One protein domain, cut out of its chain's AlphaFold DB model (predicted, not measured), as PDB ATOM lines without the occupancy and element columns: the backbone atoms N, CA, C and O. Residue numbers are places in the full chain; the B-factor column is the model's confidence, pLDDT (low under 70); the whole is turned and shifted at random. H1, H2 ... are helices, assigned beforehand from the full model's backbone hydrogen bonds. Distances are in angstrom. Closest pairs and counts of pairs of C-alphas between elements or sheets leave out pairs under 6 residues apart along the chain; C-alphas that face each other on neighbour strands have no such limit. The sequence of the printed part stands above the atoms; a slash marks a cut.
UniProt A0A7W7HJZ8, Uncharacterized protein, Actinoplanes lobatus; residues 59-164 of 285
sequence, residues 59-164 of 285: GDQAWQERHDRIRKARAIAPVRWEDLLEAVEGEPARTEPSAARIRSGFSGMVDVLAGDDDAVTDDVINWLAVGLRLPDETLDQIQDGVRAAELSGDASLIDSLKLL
ATOM      1  N   GLY A  59      34.456  18.245  -9.225       67.56
ATOM      2  CA  GLY A  59      33.919  17.193  -8.353       67.56
ATOM      3  C   GLY A  59      32.911  17.701  -7.317       67.56
ATOM      4  O   GLY A  59      32.908  18.880  -6.954       67.56
ATOM      5  N   ASP A  60      32.089  16.787  -6.802       72.12
ATOM      6  CA  ASP A  60      30.920  17.073  -5.953       72.12
ATOM      7  C   ASP A  60      31.242  17.919  -4.715       72.12
ATOM      8  O   ASP A  60      30.485  18.814  -4.338       72.12
ATOM      9  N   GLN A  61      32.392  17.677  -4.076       75.62
ATOM     10  CA  GLN A  61      32.813  18.451  -2.909       75.62
ATOM     11  C   GLN A  61      33.111  19.911  -3.277       75.62
ATOM     12  O   GLN A  61      32.706  20.826  -2.559       75.62
ATOM     13  N   ALA A  62      33.798  20.140  -4.398       70.06
ATOM     14  CA  ALA A  62      34.082  21.486  -4.879       70.06
ATOM     15  C   ALA A  62      32.782  22.186  -5.306       70.06
ATOM     16  O   ALA A  62      32.571  23.340  -4.937       70.06
ATOM     17  N   TRP A  63      31.876  21.471  -5.982       72.50
ATOM     18  CA  TRP A  63      30.543  21.957  -6.347       72.50
ATOM     19  C   TRP A  63      29.735  22.413  -5.122       72.50
ATOM     20  O   TRP A  63      29.296  23.565  -5.042       72.50
ATOM     21  N   GLN A  64      29.638  21.566  -4.094       74.19
ATOM     22  CA  GLN A  64      28.906  21.871  -2.864       74.19
ATOM     23  C   GLN A  64      29.468  23.116  -2.157       74.19
ATOM     24  O   GLN A  64      28.722  23.977  -1.683       74.19
ATOM     25  N   GLU A  65      30.795  23.250  -2.109       74.88
ATOM     26  CA  GLU A  65      31.458  24.405  -1.504       74.88
ATOM     27  C   GLU A  65      31.204  25.709  -2.270       74.88
ATOM     28  O   GLU A  65      31.031  26.760  -1.638       74.88
ATOM     29  N   ARG A  66      31.165  25.665  -3.610       75.38
ATOM     30  CA  ARG A  66      30.789  26.815  -4.446       75.38
ATOM     31  C   ARG A  66      29.366  27.269  -4.123       75.38
ATOM     32  O   ARG A  66      29.139  28.439  -3.795       75.38
ATOM     33  N   HIS A  67      28.428  26.327  -4.076       71.00
ATOM     34  CA  HIS A  67      27.024  26.588  -3.753       71.00
ATOM     35  C   HIS A  67      26.825  27.162  -2.343       71.00
ATOM     36  O   HIS A  67      26.039  28.096  -2.137       71.00
ATOM     37  N   ASP A  68      27.568  26.661  -1.356       73.75
ATOM     38  CA  ASP A  68      27.509  27.167   0.015       73.75
ATOM     39  C   ASP A  68      28.076  28.589   0.155       73.75
ATOM     40  O   ASP A  68      27.588  29.373   0.979       73.75
ATOM     41  N   ARG A  69      29.075  28.964  -0.656       70.56
ATOM     42  CA  ARG A  69      29.619  30.334  -0.694       70.56
ATOM     43  C   ARG A  69      28.631  31.327  -1.290       70.56
ATOM     44  O   ARG A  69      28.429  32.388  -0.701       70.56
ATOM     45  N   ILE A  70      27.959  30.971  -2.382       65.00
ATOM     46  CA  ILE A  70      26.906  31.794  -2.998       65.00
ATOM     47  C   ILE A  70      25.761  32.030  -2.014       65.00
ATOM     48  O   ILE A  70      25.309  33.162  -1.826       65.00
ATOM     49  N   ARG A  71      25.327  30.973  -1.316       63.84
ATOM     50  CA  ARG A  71      24.271  31.069  -0.300       63.84
ATOM     51  C   ARG A  71      24.618  32.091   0.787       63.84
ATOM     52  O   ARG A  71      23.726  32.787   1.264       63.84
ATOM     53  N   LYS A  72      25.904  32.213   1.137       61.78
ATOM     54  CA  LYS A  72      26.434  33.204   2.092       61.78
ATOM     55  C   LYS A  72      26.664  34.590   1.471       61.78
ATOM     56  O   LYS A  72      26.619  35.581   2.191       61.78
ATOM     57  N   ALA A  73      26.875  34.682   0.158       56.72
ATOM     58  CA  ALA A  73      27.059  35.937  -0.577       56.72
ATOM     59  C   ALA A  73      25.744  36.701  -0.856       56.72
ATOM     60  O   ALA A  73      25.797  37.854  -1.280       56.72
ATOM     61  N   ARG A  74      24.585  36.098  -0.542       49.25
ATOM     62  CA  ARG A  74      23.208  36.624  -0.699       49.25
ATOM     63  C   ARG A  74      22.916  38.018  -0.126       49.25
ATOM     64  O   ARG A  74      21.865  38.566  -0.422       49.25
ATOM     65  N   ALA A  75      23.804  38.605   0.669       45.28
ATOM     66  CA  ALA A  75      23.601  39.928   1.267       45.28
ATOM     67  C   ALA A  75      23.951  41.107   0.333       45.28
ATOM     68  O   ALA A  75      23.994  42.247   0.787       45.28
ATOM     69  N   ILE A  76      24.287  40.846  -0.937       46.81
ATOM     70  CA  ILE A  76      24.883  41.843  -1.837       46.81
ATOM     71  C   ILE A  76      24.299  41.709  -3.253       46.81
ATOM     72  O   ILE A  76      25.038  41.599  -4.228       46.81
ATOM     73  N   ALA A  77      22.972  41.674  -3.384       48.47
ATOM     74  CA  ALA A  77      22.378  42.041  -4.666       48.47
ATOM     75  C   ALA A  77      22.564  43.562  -4.817       48.47
ATOM     76  O   ALA A  77      22.175  44.292  -3.902       48.47
ATOM     77  N   PRO A  78      23.221  44.055  -5.882       53.12
ATOM     78  CA  PRO A  78      23.317  45.490  -6.097       53.12
ATOM     79  C   PRO A  78      21.896  46.042  -6.251       53.12
ATOM     80  O   PRO A  78      21.114  45.542  -7.059       53.12
ATOM     81  N   VAL A  79      21.552  47.040  -5.436       57.00
ATOM     82  CA  VAL A  79      20.395  47.899  -5.718       57.00
ATOM     83  C   VAL A  79      20.718  48.629  -7.024       57.00
ATOM     84  O   VAL A  79      21.880  48.973  -7.224       57.00
ATOM     85  N   ARG A  80      19.756  48.804  -7.933       69.69
ATOM     86  CA  ARG A  80      19.978  49.549  -9.188       69.69
ATOM     87  C   ARG A  80      19.540  50.994  -9.037       69.69
ATOM     88  O   ARG A  80      18.677  51.285  -8.210       69.69
ATOM     89  N   TRP A  81      20.067  51.885  -9.873       71.50
ATOM     90  CA  TRP A  81      19.566  53.260  -9.907       71.50
ATOM     91  C   TRP A  81      18.114  53.325 -10.369       71.50
ATOM     92  O   TRP A  81      17.359  54.118  -9.818       71.50
ATOM     93  N   GLU A  82      17.705  52.448 -11.291       74.44
ATOM     94  CA  GLU A  82      16.298  52.356 -11.713       74.44
ATOM     95  C   GLU A  82      15.361  52.094 -10.530       74.44
ATOM     96  O   GLU A  82      14.353  52.773 -10.394       74.44
ATOM     97  N   ASP A  83      15.731  51.175  -9.628       73.50
ATOM     98  CA  ASP A  83      14.903  50.829  -8.467       73.50
ATOM     99  C   ASP A  83      14.720  52.039  -7.528       73.50
ATOM    100  O   ASP A  83      13.676  52.194  -6.896       73.50
ATOM    101  N   LEU A  84      15.741  52.901  -7.417       72.38
ATOM    102  CA  LEU A  84      15.666  54.136  -6.634       72.38
ATOM    103  C   LEU A  84      14.758  55.172  -7.307       72.38
ATOM    104  O   LEU A  84      13.963  55.813  -6.622       72.38
ATOM    105  N   LEU A  85      14.892  55.340  -8.624       74.19
ATOM    106  CA  LEU A  85      14.111  56.302  -9.401       74.19
ATOM    107  C   LEU A  85      12.629  55.922  -9.415       74.19
ATOM    108  O   LEU A  85      11.801  56.742  -9.029       74.19
ATOM    109  N   GLU A  86      12.306  54.666  -9.731       79.56
ATOM    110  CA  GLU A  86      10.937  54.130  -9.703       79.56
ATOM    111  C   GLU A  86      10.274  54.330  -8.335       79.56
ATOM    112  O   GLU A  86       9.127  54.770  -8.244       79.56
ATOM    113  N   ALA A  87      11.012  54.070  -7.248       76.19
ATOM    114  CA  ALA A  87      10.501  54.247  -5.892       76.19
ATOM    115  C   ALA A  87      10.157  55.710  -5.561       76.19
ATOM    116  O   ALA A  87       9.240  55.957  -4.778       76.19
ATOM    117  N   VAL A  88      10.883  56.677  -6.131       76.69
ATOM    118  CA  VAL A  88      10.614  58.111  -5.938       76.69
ATOM    119  C   VAL A  88       9.524  58.622  -6.876       76.69
ATOM    120  O   VAL A  88       8.729  59.465  -6.467       76.69
ATOM    121  N   GLU A  89       9.440  58.079  -8.089       79.06
ATOM    122  CA  GLU A  89       8.379  58.371  -9.061       79.06
ATOM    123  C   GLU A  89       7.026  57.748  -8.660       79.06
ATOM    124  O   GLU A  89       5.982  58.146  -9.173       79.06
ATOM    125  N   GLY A  90       7.019  56.836  -7.681       75.88
ATOM    126  CA  GLY A  90       5.807  56.184  -7.181       75.88
ATOM    127  C   GLY A  90       5.316  55.047  -8.078       75.88
ATOM    128  O   GLY A  90       4.152  54.654  -7.978       75.88
ATOM    129  N   GLU A  91       6.192  54.525  -8.936       80.12
ATOM    130  CA  GLU A  91       5.910  53.379  -9.795       80.12
ATOM    131  C   GLU A  91       5.666  52.112  -8.952       80.12
ATOM    132  O   GLU A  91       6.232  51.954  -7.858       80.12
ATOM    133  N   PRO A  92       4.803  51.189  -9.415       71.81
ATOM    134  CA  PRO A  92       4.544  49.958  -8.691       71.81
ATOM    135  C   PRO A  92       5.829  49.135  -8.602       71.81
ATOM    136  O   PRO A  92       6.526  48.918  -9.590       71.81
ATOM    137  N   ALA A  93       6.123  48.641  -7.398       68.19
ATOM    138  CA  ALA A  93       7.297  47.814  -7.176       68.19
ATOM    139  C   ALA A  93       7.279  46.598  -8.114       68.19
ATOM    140  O   ALA A  93       6.312  45.831  -8.143       68.19
ATOM    141  N   ARG A  94       8.374  46.412  -8.858       70.88
ATOM    142  CA  ARG A  94       8.572  45.230  -9.700       70.88
ATOM    143  C   ARG A  94       8.511  43.961  -8.846       70.88
ATOM    144  O   ARG A  94       9.004  43.938  -7.716       70.88
ATOM    145  N   THR A  95       7.941  42.894  -9.401       72.00
ATOM    146  CA  THR A  95       7.837  41.600  -8.717       72.00
ATOM    147  C   THR A  95       9.223  41.072  -8.361       72.00
ATOM    148  O   THR A  95      10.085  40.906  -9.225       72.00
ATOM    149  N   GLU A  96       9.441  40.792  -7.077       72.00
ATOM    150  CA  GLU A  96      10.715  40.254  -6.615       72.00
ATOM    151  C   GLU A  96      10.871  38.787  -7.060       72.00
ATOM    152  O   GLU A  96       9.955  37.980  -6.857       72.00
ATOM    153  N   PRO A  97      12.020  38.396  -7.648       73.75
ATOM    154  CA  PRO A  97      12.261  37.010  -8.022       73.75
ATOM    155  C   PRO A  97      12.198  36.081  -6.808       73.75
ATOM    156  O   PRO A  97      12.726  36.383  -5.736       73.75
ATOM    157  N   SER A  98      11.622  34.891  -6.984       78.75
ATOM    158  CA  SER A  98      11.548  33.922  -5.892       78.75
ATOM    159  C   SER A  98      12.944  33.513  -5.400       78.75
ATOM    160  O   SER A  98      13.907  33.386  -6.163       78.75
ATOM    161  N   ALA A  99      13.057  33.201  -4.106       76.38
ATOM    162  CA  ALA A  99      14.312  32.724  -3.528       76.38
ATOM    163  C   ALA A  99      14.844  31.451  -4.216       76.38
ATOM    164  O   ALA A  99      16.049  31.202  -4.164       76.38
ATOM    165  N   ALA A 100      13.970  30.638  -4.816       77.69
ATOM    166  CA  ALA A 100      14.350  29.467  -5.597       77.69
ATOM    167  C   ALA A 100      14.975  29.859  -6.940       77.69
ATOM    168  O   ALA A 100      16.071  29.385  -7.232       77.69
ATOM    169  N   ARG A 101      14.353  30.786  -7.680       78.38
ATOM    170  CA  ARG A 101      14.883  31.308  -8.948       78.38
ATOM    171  C   ARG A 101      16.245  31.959  -8.764       78.38
ATOM    172  O   ARG A 101      17.169  31.662  -9.503       78.38
ATOM    173  N   ILE A 102      16.402  32.768  -7.716       74.94
ATOM    174  CA  ILE A 102      17.698  33.367  -7.376       74.94
ATOM    175  C   ILE A 102      18.760  32.277  -7.168       74.94
ATOM    176  O   ILE A 102      19.874  32.409  -7.660       74.94
ATOM    177  N   ARG A 103      18.443  31.185  -6.454       74.00
ATOM    178  CA  ARG A 103      19.414  30.092  -6.237       74.00
ATOM    179  C   ARG A 103      19.809  29.402  -7.536       74.00
ATOM    180  O   ARG A 103      20.999  29.211  -7.739       74.00
ATOM    181  N   SER A 104      18.823  29.036  -8.350       79.00
ATOM    182  CA  SER A 104      19.036  28.396  -9.653       79.00
ATOM    183  C   SER A 104      19.878  29.303 -10.559       79.00
ATOM    184  O   SER A 104      20.933  28.884 -11.014       79.00
ATOM    185  N   GLY A 105      19.537  30.592 -10.649       80.00
ATOM    186  CA  GLY A 105      20.330  31.590 -11.365       80.00
ATOM    187  C   GLY A 105      21.804  31.608 -10.962       80.00
ATOM    188  O   GLY A 105      22.707  31.380 -11.763       80.00
ATOM    189  N   PHE A 106      22.081  31.847  -9.681       77.44
ATOM    190  CA  PHE A 106      23.472  31.904  -9.235       77.44
ATOM    191  C   PHE A 106      24.228  30.573  -9.390       77.44
ATOM    192  O   PHE A 106      25.446  30.621  -9.547       77.44
ATOM    193  N   SER A 107      23.537  29.426  -9.350       76.56
ATOM    194  CA  SER A 107      24.121  28.116  -9.676       76.56
ATOM    195  C   SER A 107      24.636  28.102 -11.109       76.56
ATOM    196  O   SER A 107      25.841  27.994 -11.312       76.56
ATOM    197  N   GLY A 108      23.749  28.348 -12.081       78.75
ATOM    198  CA  GLY A 108      24.103  28.330 -13.499       78.75
ATOM    199  C   GLY A 108      25.223  29.310 -13.840       78.75
ATOM    200  O   GLY A 108      26.142  28.968 -14.577       78.75
ATOM    201  N   MET A 109      25.221  30.505 -13.236       82.06
ATOM    202  CA  MET A 109      26.332  31.456 -13.383       82.06
ATOM    203  C   MET A 109      27.665  30.853 -12.925       82.06
ATOM    204  O   MET A 109      28.682  31.035 -13.585       82.06
ATOM    205  N   VAL A 110      27.694  30.170 -11.781       79.06
ATOM    206  CA  VAL A 110      28.935  29.596 -11.256       79.06
ATOM    207  C   VAL A 110      29.418  28.415 -12.082       79.06
ATOM    208  O   VAL A 110      30.624  28.328 -12.307       79.06
ATOM    209  N   ASP A 111      28.516  27.572 -12.572       80.19
ATOM    210  CA  ASP A 111      28.874  26.445 -13.434       80.19
ATOM    211  C   ASP A 111      29.455  26.953 -14.767       80.19
ATOM    212  O   ASP A 111      30.534  26.527 -15.182       80.19
ATOM    213  N   VAL A 112      28.856  27.996 -15.357       81.88
ATOM    214  CA  VAL A 112      29.413  28.701 -16.529       81.88
ATOM    215  C   VAL A 112      30.788  29.309 -16.238       81.88
ATOM    216  O   VAL A 112      31.724  29.139 -17.021       81.88
ATOM    217  N   LEU A 113      30.944  30.019 -15.114       80.94
ATOM    218  CA  LEU A 113      32.226  30.631 -14.743       80.94
ATOM    219  C   LEU A 113      33.308  29.580 -14.456       80.94
ATOM    220  O   LEU A 113      34.492  29.851 -14.673       80.94
ATOM    221  N   ALA A 114      32.920  28.397 -13.978       80.44
ATOM    222  CA  ALA A 114      33.807  27.254 -13.818       80.44
ATOM    223  C   ALA A 114      34.161  26.578 -15.153       80.44
ATOM    224  O   ALA A 114      35.116  25.808 -15.195       80.44
ATOM    225  N   GLY A 115      33.444  26.904 -16.235       78.06
ATOM    226  CA  GLY A 115      33.586  26.246 -17.530       78.06
ATOM    227  C   GLY A 115      33.064  24.811 -17.516       78.06
ATOM    228  O   GLY A 115      33.569  23.994 -18.281       78.06
ATOM    229  N   ASP A 116      32.117  24.507 -16.626       77.50
ATOM    230  CA  ASP A 116      31.575  23.164 -16.449       77.50
ATOM    231  C   ASP A 116      30.647  22.786 -17.615       77.50
ATOM    232  O   ASP A 116      29.900  23.623 -18.135       77.50
ATOM    233  N   ASP A 117      30.699  21.523 -18.031       72.50
ATOM    234  CA  ASP A 117      29.799  20.982 -19.054       72.50
ATOM    235  C   ASP A 117      28.400  20.711 -18.477       72.50
ATOM    236  O   ASP A 117      27.428  20.677 -19.228       72.50
ATOM    237  N   ASP A 118      28.291  20.614 -17.148       69.56
ATOM    238  CA  ASP A 118      27.029  20.430 -16.423       69.56
ATOM    239  C   ASP A 118      26.212  21.733 -16.278       69.56
ATOM    240  O   ASP A 118      25.153  21.742 -15.644       69.56
ATOM    241  N   ALA A 119      26.675  22.851 -16.853       75.75
ATOM    242  CA  ALA A 119      25.955  24.118 -16.818       75.75
ATOM    243  C   ALA A 119      24.581  23.997 -17.503       75.75
ATOM    244  O   ALA A 119      24.475  23.756 -18.706       75.75
ATOM    245  N   VAL A 120      23.513  24.207 -16.733       82.81
ATOM    246  CA  VAL A 120      22.135  24.080 -17.223       82.81
ATOM    247  C   VAL A 120      21.670  25.392 -17.861       82.81
ATOM    248  O   VAL A 120      21.630  26.432 -17.200       82.81
ATOM    249  N   THR A 121      21.249  25.341 -19.132       83.50
ATOM    250  CA  THR A 121      20.714  26.493 -19.889       83.50
ATOM    251  C   THR A 121      19.624  27.241 -19.113       83.50
ATOM    252  O   THR A 121      19.688  28.463 -18.980       83.50
ATOM    253  N   ASP A 122      18.663  26.527 -18.521       84.62
ATOM    254  CA  ASP A 122      17.568  27.141 -17.754       84.62
ATOM    255  C   ASP A 122      18.062  27.900 -16.508       84.62
ATOM    256  O   ASP A 122      17.537  28.968 -16.185       84.62
ATOM    257  N   ASP A 123      19.093  27.396 -15.819       83.62
ATOM    258  CA  ASP A 123      19.693  28.069 -14.661       83.62
ATOM    259  C   ASP A 123      20.390  29.365 -15.085       83.62
ATOM    260  O   ASP A 123      20.269  30.402 -14.436       83.62
ATOM    261  N   VAL A 124      21.059  29.353 -16.231       80.12
ATOM    262  CA  VAL A 124      21.678  30.546 -16.808       80.12
ATOM    263  C   VAL A 124      20.638  31.574 -17.251       80.12
ATOM    264  O   VAL A 124      20.793  32.768 -16.981       80.12
ATOM    265  N   ILE A 125      19.550  31.143 -17.889       83.81
ATOM    266  CA  ILE A 125      18.452  32.049 -18.239       83.81
ATOM    267  C   ILE A 125      17.840  32.628 -16.955       83.81
ATOM    268  O   ILE A 125      17.585  33.828 -16.891       83.81
ATOM    269  N   ASN A 126      17.688  31.831 -15.891       82.62
ATOM    270  CA  ASN A 126      17.245  32.324 -14.584       82.62
ATOM    271  C   ASN A 126      18.207  33.362 -13.991       82.62
ATOM    272  O   ASN A 126      17.755  34.324 -13.368       82.62
ATOM    273  N   TRP A 127      19.519  33.216 -14.188       81.44
ATOM    274  CA  TRP A 127      20.495  34.229 -13.787       81.44
ATOM    275  C   TRP A 127      20.296  35.538 -14.541       81.44
ATOM    276  O   TRP A 127      20.182  36.587 -13.903       81.44
ATOM    277  N   LEU A 128      20.201  35.479 -15.871       77.81
ATOM    278  CA  LEU A 128      19.943  36.649 -16.709       77.81
ATOM    279  C   LEU A 128      18.607  37.299 -16.339       77.81
ATOM    280  O   LEU A 128      18.541  38.510 -16.170       77.81
ATOM    281  N   ALA A 129      17.564  36.506 -16.105       79.56
ATOM    282  CA  ALA A 129      16.251  36.991 -15.703       79.56
ATOM    283  C   ALA A 129      16.269  37.676 -14.335       79.56
ATOM    284  O   ALA A 129      15.645  38.721 -14.170       79.56
ATOM    285  N   VAL A 130      17.026  37.161 -13.361       76.50
ATOM    286  CA  VAL A 130      17.269  37.849 -12.078       76.50
ATOM    287  C   VAL A 130      18.077  39.134 -12.308       76.50
ATOM    288  O   VAL A 130      17.747  40.193 -11.769       76.50
ATOM    289  N   GLY A 131      19.107  39.062 -13.151       68.88
ATOM    290  CA  GLY A 131      19.962  40.174 -13.562       68.88
ATOM    291  C   GLY A 131      19.253  41.251 -14.388       68.88
ATOM    292  O   GLY A 131      19.688  42.393 -14.381       68.88
ATOM    293  N   LEU A 132      18.111  40.958 -14.997       71.00
ATOM    294  CA  LEU A 132      17.328  41.898 -15.807       71.00
ATOM    295  C   LEU A 132      15.936  42.178 -15.215       71.00
ATOM    296  O   LEU A 132      15.254  43.085 -15.676       71.00
ATOM    297  N   ARG A 133      15.554  41.474 -14.140       70.25
ATOM    298  CA  ARG A 133      14.213  41.496 -13.524       70.25
ATOM    299  C   ARG A 133      13.098  41.239 -14.542       70.25
ATOM    300  O   ARG A 133      12.109  41.966 -14.586       70.25
ATOM    301  N   LEU A 134      13.279  40.208 -15.365       74.56
ATOM    302  CA  LEU A 134      12.293  39.833 -16.377       74.56
ATOM    303  C   LEU A 134      11.019  39.274 -15.716       74.56
ATOM    304  O   LEU A 134      11.138  38.492 -14.764       74.56
ATOM    305  N   PRO A 135       9.820  39.635 -16.214       79.75
ATOM    306  CA  PRO A 135       8.572  38.979 -15.834       79.75
ATOM    307  C   PRO A 135       8.592  37.486 -16.170       79.75
ATOM    308  O   PRO A 135       9.222  37.076 -17.145       79.75
ATOM    309  N   ASP A 136       7.847  36.687 -15.405       81.06
ATOM    310  CA  ASP A 136       7.753  35.231 -15.592       81.06
ATOM    311  C   ASP A 136       7.279  34.869 -17.008       81.06
ATOM    312  O   ASP A 136       7.862  34.014 -17.657       81.06
ATOM    313  N   GLU A 137       6.308  35.611 -17.540       81.69
ATOM    314  CA  GLU A 137       5.788  35.413 -18.899       81.69
ATOM    315  C   GLU A 137       6.862  35.637 -19.980       81.69
ATOM    316  O   GLU A 137       6.916  34.916 -20.975       81.69
ATOM    317  N   THR A 138       7.735  36.631 -19.793       84.19
ATOM    318  CA  THR A 138       8.855  36.904 -20.708       84.19
ATOM    319  C   THR A 138       9.942  35.843 -20.574       84.19
ATOM    320  O   THR A 138      10.554  35.453 -21.565       84.19
ATOM    321  N   LEU A 139      10.183  35.368 -19.353       83.00
ATOM    322  CA  LEU A 139      11.130  34.298 -19.077       83.00
ATOM    323  C   LEU A 139      10.718  32.997 -19.775       83.00
ATOM    324  O   LEU A 139      11.550  32.406 -20.458       83.00
ATOM    325  N   ASP A 140       9.451  32.600 -19.658       85.44
ATOM    326  CA  ASP A 140       8.929  31.386 -20.291       85.44
ATOM    327  C   ASP A 140       9.099  31.452 -21.821       85.44
ATOM    328  O   ASP A 140       9.600  30.515 -22.441       85.44
ATOM    329  N   GLN A 141       8.804  32.608 -22.428       86.12
ATOM    330  CA  GLN A 141       9.012  32.835 -23.865       86.12
ATOM    331  C   GLN A 141      10.486  32.731 -24.281       86.12
ATOM    332  O   GLN A 141      10.792  32.167 -25.333       86.12
ATOM    333  N   ILE A 142      11.409  33.270 -23.476       84.69
ATOM    334  CA  ILE A 142      12.851  33.174 -23.742       84.69
ATOM    335  C   ILE A 142      13.313  31.721 -23.639       84.69
ATOM    336  O   ILE A 142      14.058  31.265 -24.503       84.69
ATOM    337  N   GLN A 143      12.870  30.989 -22.616       87.62
ATOM    338  CA  GLN A 143      13.215  29.578 -22.440       87.62
ATOM    339  C   GLN A 143      12.728  28.733 -23.617       87.62
ATOM    340  O   GLN A 143      13.501  27.951 -24.168       87.62
ATOM    341  N   ASP A 144      11.484  28.931 -24.050       87.50
ATOM    342  CA  ASP A 144      10.927  28.223 -25.203       87.50
ATOM    343  C   ASP A 144      11.676  28.560 -26.499       87.50
ATOM    344  O   ASP A 144      11.992  27.663 -27.284       87.50
ATOM    345  N   GLY A 145      12.025  29.835 -26.703       85.88
ATOM    346  CA  GLY A 145      12.808  30.280 -27.854       85.88
ATOM    347  C   GLY A 145      14.222  29.693 -27.886       85.88
ATOM    348  O   GLY A 145      14.657  29.205 -28.929       85.88
ATOM    349  N   VAL A 146      14.925  29.687 -26.747       84.94
ATOM    350  CA  VAL A 146      16.271  29.100 -26.635       84.94
ATOM    351  C   VAL A 146      16.223  27.591 -26.865       84.94
ATOM    352  O   VAL A 146      17.011  27.082 -27.655       84.94
ATOM    353  N   ARG A 147      15.261  26.878 -26.266       84.50
ATOM    354  CA  ARG A 147      15.087  25.435 -26.506       84.50
ATOM    355  C   ARG A 147      14.792  25.134 -27.970       84.50
ATOM    356  O   ARG A 147      15.334  24.178 -28.514       84.50
ATOM    357  N   ALA A 148      13.946  25.932 -28.620       85.50
ATOM    358  CA  ALA A 148      13.658  25.763 -30.040       85.50
ATOM    359  C   ALA A 148      14.916  25.945 -30.907       85.50
ATOM    360  O   ALA A 148      15.124  25.145 -31.816       85.50
ATOM    361  N   ALA A 149      15.759  26.937 -30.590       83.88
ATOM    362  CA  ALA A 149      17.028  27.189 -31.276       83.88
ATOM    363  C   ALA A 149      18.061  26.063 -31.050       83.88
ATOM    364  O   ALA A 149      18.711  25.594 -31.983       83.88
ATOM    365  N   GLU A 150      18.180  25.564 -29.817       82.69
ATOM    366  CA  GLU A 150      19.049  24.418 -29.512       82.69
ATOM    367  C   GLU A 150      18.583  23.155 -30.263       82.69
ATOM    368  O   GLU A 150      19.400  22.411 -30.808       82.69
ATOM    369  N   LEU A 151      17.266  22.935 -30.369       85.38
ATOM    370  CA  LEU A 151      16.686  21.817 -31.121       85.38
ATOM    371  C   LEU A 151      16.849  21.953 -32.646       85.38
ATOM    372  O   LEU A 151      16.925  20.929 -33.328       85.38
ATOM    373  N   SER A 152      16.915  23.173 -33.195       86.38
ATOM    374  CA  SER A 152      17.228  23.405 -34.616       86.38
ATOM    375  C   SER A 152      18.715  23.256 -34.945       86.38
ATOM    376  O   SER A 152      19.072  23.253 -36.125       86.38
ATOM    377  N   GLY A 153      19.571  23.068 -33.935       79.44
ATOM    378  CA  GLY A 153      21.017  22.946 -34.103       79.44
ATOM    379  C   GLY A 153      21.737  24.289 -34.226       79.44
ATOM    380  O   GLY A 153      22.866  24.320 -34.722       79.44
ATOM    381  N   ASP A 154      21.105  25.384 -33.794       81.50
ATOM    382  CA  ASP A 154      21.784  26.669 -33.649       81.50
ATOM    383  C   ASP A 154      22.791  26.624 -32.482       81.50
ATOM    384  O   ASP A 154      22.782  25.712 -31.650       81.50
ATOM    385  N   ALA A 155      23.715  27.590 -32.438       72.62
ATOM    386  CA  ALA A 155      24.777  27.624 -31.433       72.62
ATOM    387  C   ALA A 155      24.208  27.614 -30.002       72.62
ATOM    388  O   ALA A 155      23.364  28.440 -29.656       72.62
ATOM    389  N   SER A 156      24.719  26.706 -29.166       80.88
ATOM    390  CA  SER A 156      24.318  26.585 -27.762       80.88
ATOM    391  C   SER A 156      24.587  27.882 -26.996       80.88
ATOM    392  O   SER A 156      25.674  28.478 -27.080       80.88
ATOM    393  N   LEU A 157      23.596  28.307 -26.206       80.69
ATOM    394  CA  LEU A 157      23.742  29.439 -25.293       80.69
ATOM    395  C   LEU A 157      24.883  29.176 -24.302       80.69
ATOM    396  O   LEU A 157      25.695  30.063 -24.046       80.69
ATOM    397  N   ILE A 158      24.982  27.946 -23.790       80.25
ATOM    398  CA  ILE A 158      26.039  27.533 -22.863       80.25
ATOM    399  C   ILE A 158      27.412  27.626 -23.521       80.25
ATOM    400  O   ILE A 158      28.327  28.183 -22.919       80.25
ATOM    401  N   ASP A 159      27.564  27.172 -24.765       81.25
ATOM    402  CA  ASP A 159      28.854  27.259 -25.462       81.25
ATOM    403  C   ASP A 159      29.279  28.712 -25.698       81.25
ATOM    404  O   ASP A 159      30.446  29.064 -25.506       81.25
ATOM    405  N   SER A 160      28.322  29.583 -26.023       79.38
ATOM    406  CA  SER A 160      28.565  31.024 -26.137       79.38
ATOM    407  C   SER A 160      28.982  31.631 -24.794       79.38
ATOM    408  O   SER A 160      29.863  32.488 -24.732       79.38
ATOM    409  N   LEU A 161      28.391  31.164 -23.695       80.56
ATOM    410  CA  LEU A 161      28.670  31.667 -22.353       80.56
ATOM    411  C   LEU A 161      29.899  31.043 -21.698       80.56
ATOM    412  O   LEU A 161      30.457  31.662 -20.798       80.56
ATOM    413  N   LYS A 162      30.415  29.906 -22.178       76.38
ATOM    414  CA  LYS A 162      31.739  29.387 -21.779       76.38
ATOM    415  C   LYS A 162      32.871  30.365 -22.115       76.38
ATOM    416  O   LYS A 162      33.940  30.301 -21.502       76.38
ATOM    417  N   LEU A 163      32.635  31.338 -23.003       78.50
ATOM    418  CA  LEU A 163      33.517  32.500 -23.183       78.50
ATOM    419  C   LEU A 163      33.648  33.352 -21.905       78.50
ATOM    420  O   LEU A 163      34.632  34.059 -21.742       78.50
ATOM    421  N   LEU A 164      32.707  33.260 -20.967       79.56
ATOM    422  CA  LEU A 164      32.766  33.914 -19.659       79.56
ATOM    423  C   LEU A 164      33.485  33.071 -18.591       79.56
ATOM    424  O   LEU A 164      33.627  33.535 -17.461       79.56
TER     425      LEU A 164
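What this domain is: This is residues 59 to 164 of the 285 residues of an uncharacterized protein of Actinoplanes lobatus (UniProt A0A7W7HJZ8). Four helices are stacked in a row, H1, H3, H4 and H5, with H3 and H4 crossing closely as the core, H1 crossing the far side of H3, and H5 folding back over H4 as a helical hairpin. The short H6 packs on residues 112 to 113 of H3, while H2 touches no helix and lies away from the stack at one end of the long axis, on two links that loop out and back. The printed part has 106 residues with six named helices, H1 to H6 in order, and no named strand, an all-helix domain. It is only just compact, close to loose, with a radius of gyration of the C-alphas of 15.5 A and spans of 45 by 36 by 22 A.

How they stand to each other: H1, residues 60 to 73, touches H3, residues 99 to 114, with its residues 66 to 71 alone, at a steep tilt of 54 degrees, opposite ways; the closest C-alphas, of His 67 and Ser 107, are 6.8 A apart. H2, residues 81 to 89, is apart from H1 and H3. H3 is the hub, touching three helices. It touches H4, residues 121 to 132, with 31 pairs of C-alphas within 8 A, the closest those of Gly 105 and Trp 127, 3.6 A; they run opposite ways at a steep tilt of 68 degrees, only just short of about perpendicular. H4 and H5, residues 136 to 152, form a hairpin at a steep tilt of 38 degrees; their closest C-alphas, of Ala 129 and Leu 139, are 6.7 A apart, and H5 touches H4 with residues 139 to 143 alone. H6, residues 157 to 164, touches H3, the closest C-alphas being those of Val 112 and Lys 162, 5.8 A. H6 is close to but not clearly touching H4 and H5. Every O i to N i+4 pair is within hydrogen-bond range in H1, H2, H3, H4 and H5; in H6 2 of 4 such pairs are within range, beside 5 of 5 O i to N i+3 pairs.

Where its parts are: H1 begins at C-alpha 60 (30.920, 17.073, -5.953) and is 20.0 A long. H2 is 12.3 A long and ends at C-alpha 89 (8.379, 58.371, -9.061). H3 measures 22.7 A, H4 16.3 A and H5, the longest helix with 17 residues, 24.3 A. H6, 11.5 A, ends at C-alpha 164 (32.766, 33.914, -19.659).

The domain as a whole: The two C-alphas farthest apart, of Gly 59 and Glu 89, are 48.5 A apart. The printed part has no cut and no long link; the links H4 to H5 and H5 to H6 are tight. The mean pLDDT of the printed part is 75.8, with low confidence, under 70, at residues 59, 70 to 80, 93, 118 and 131.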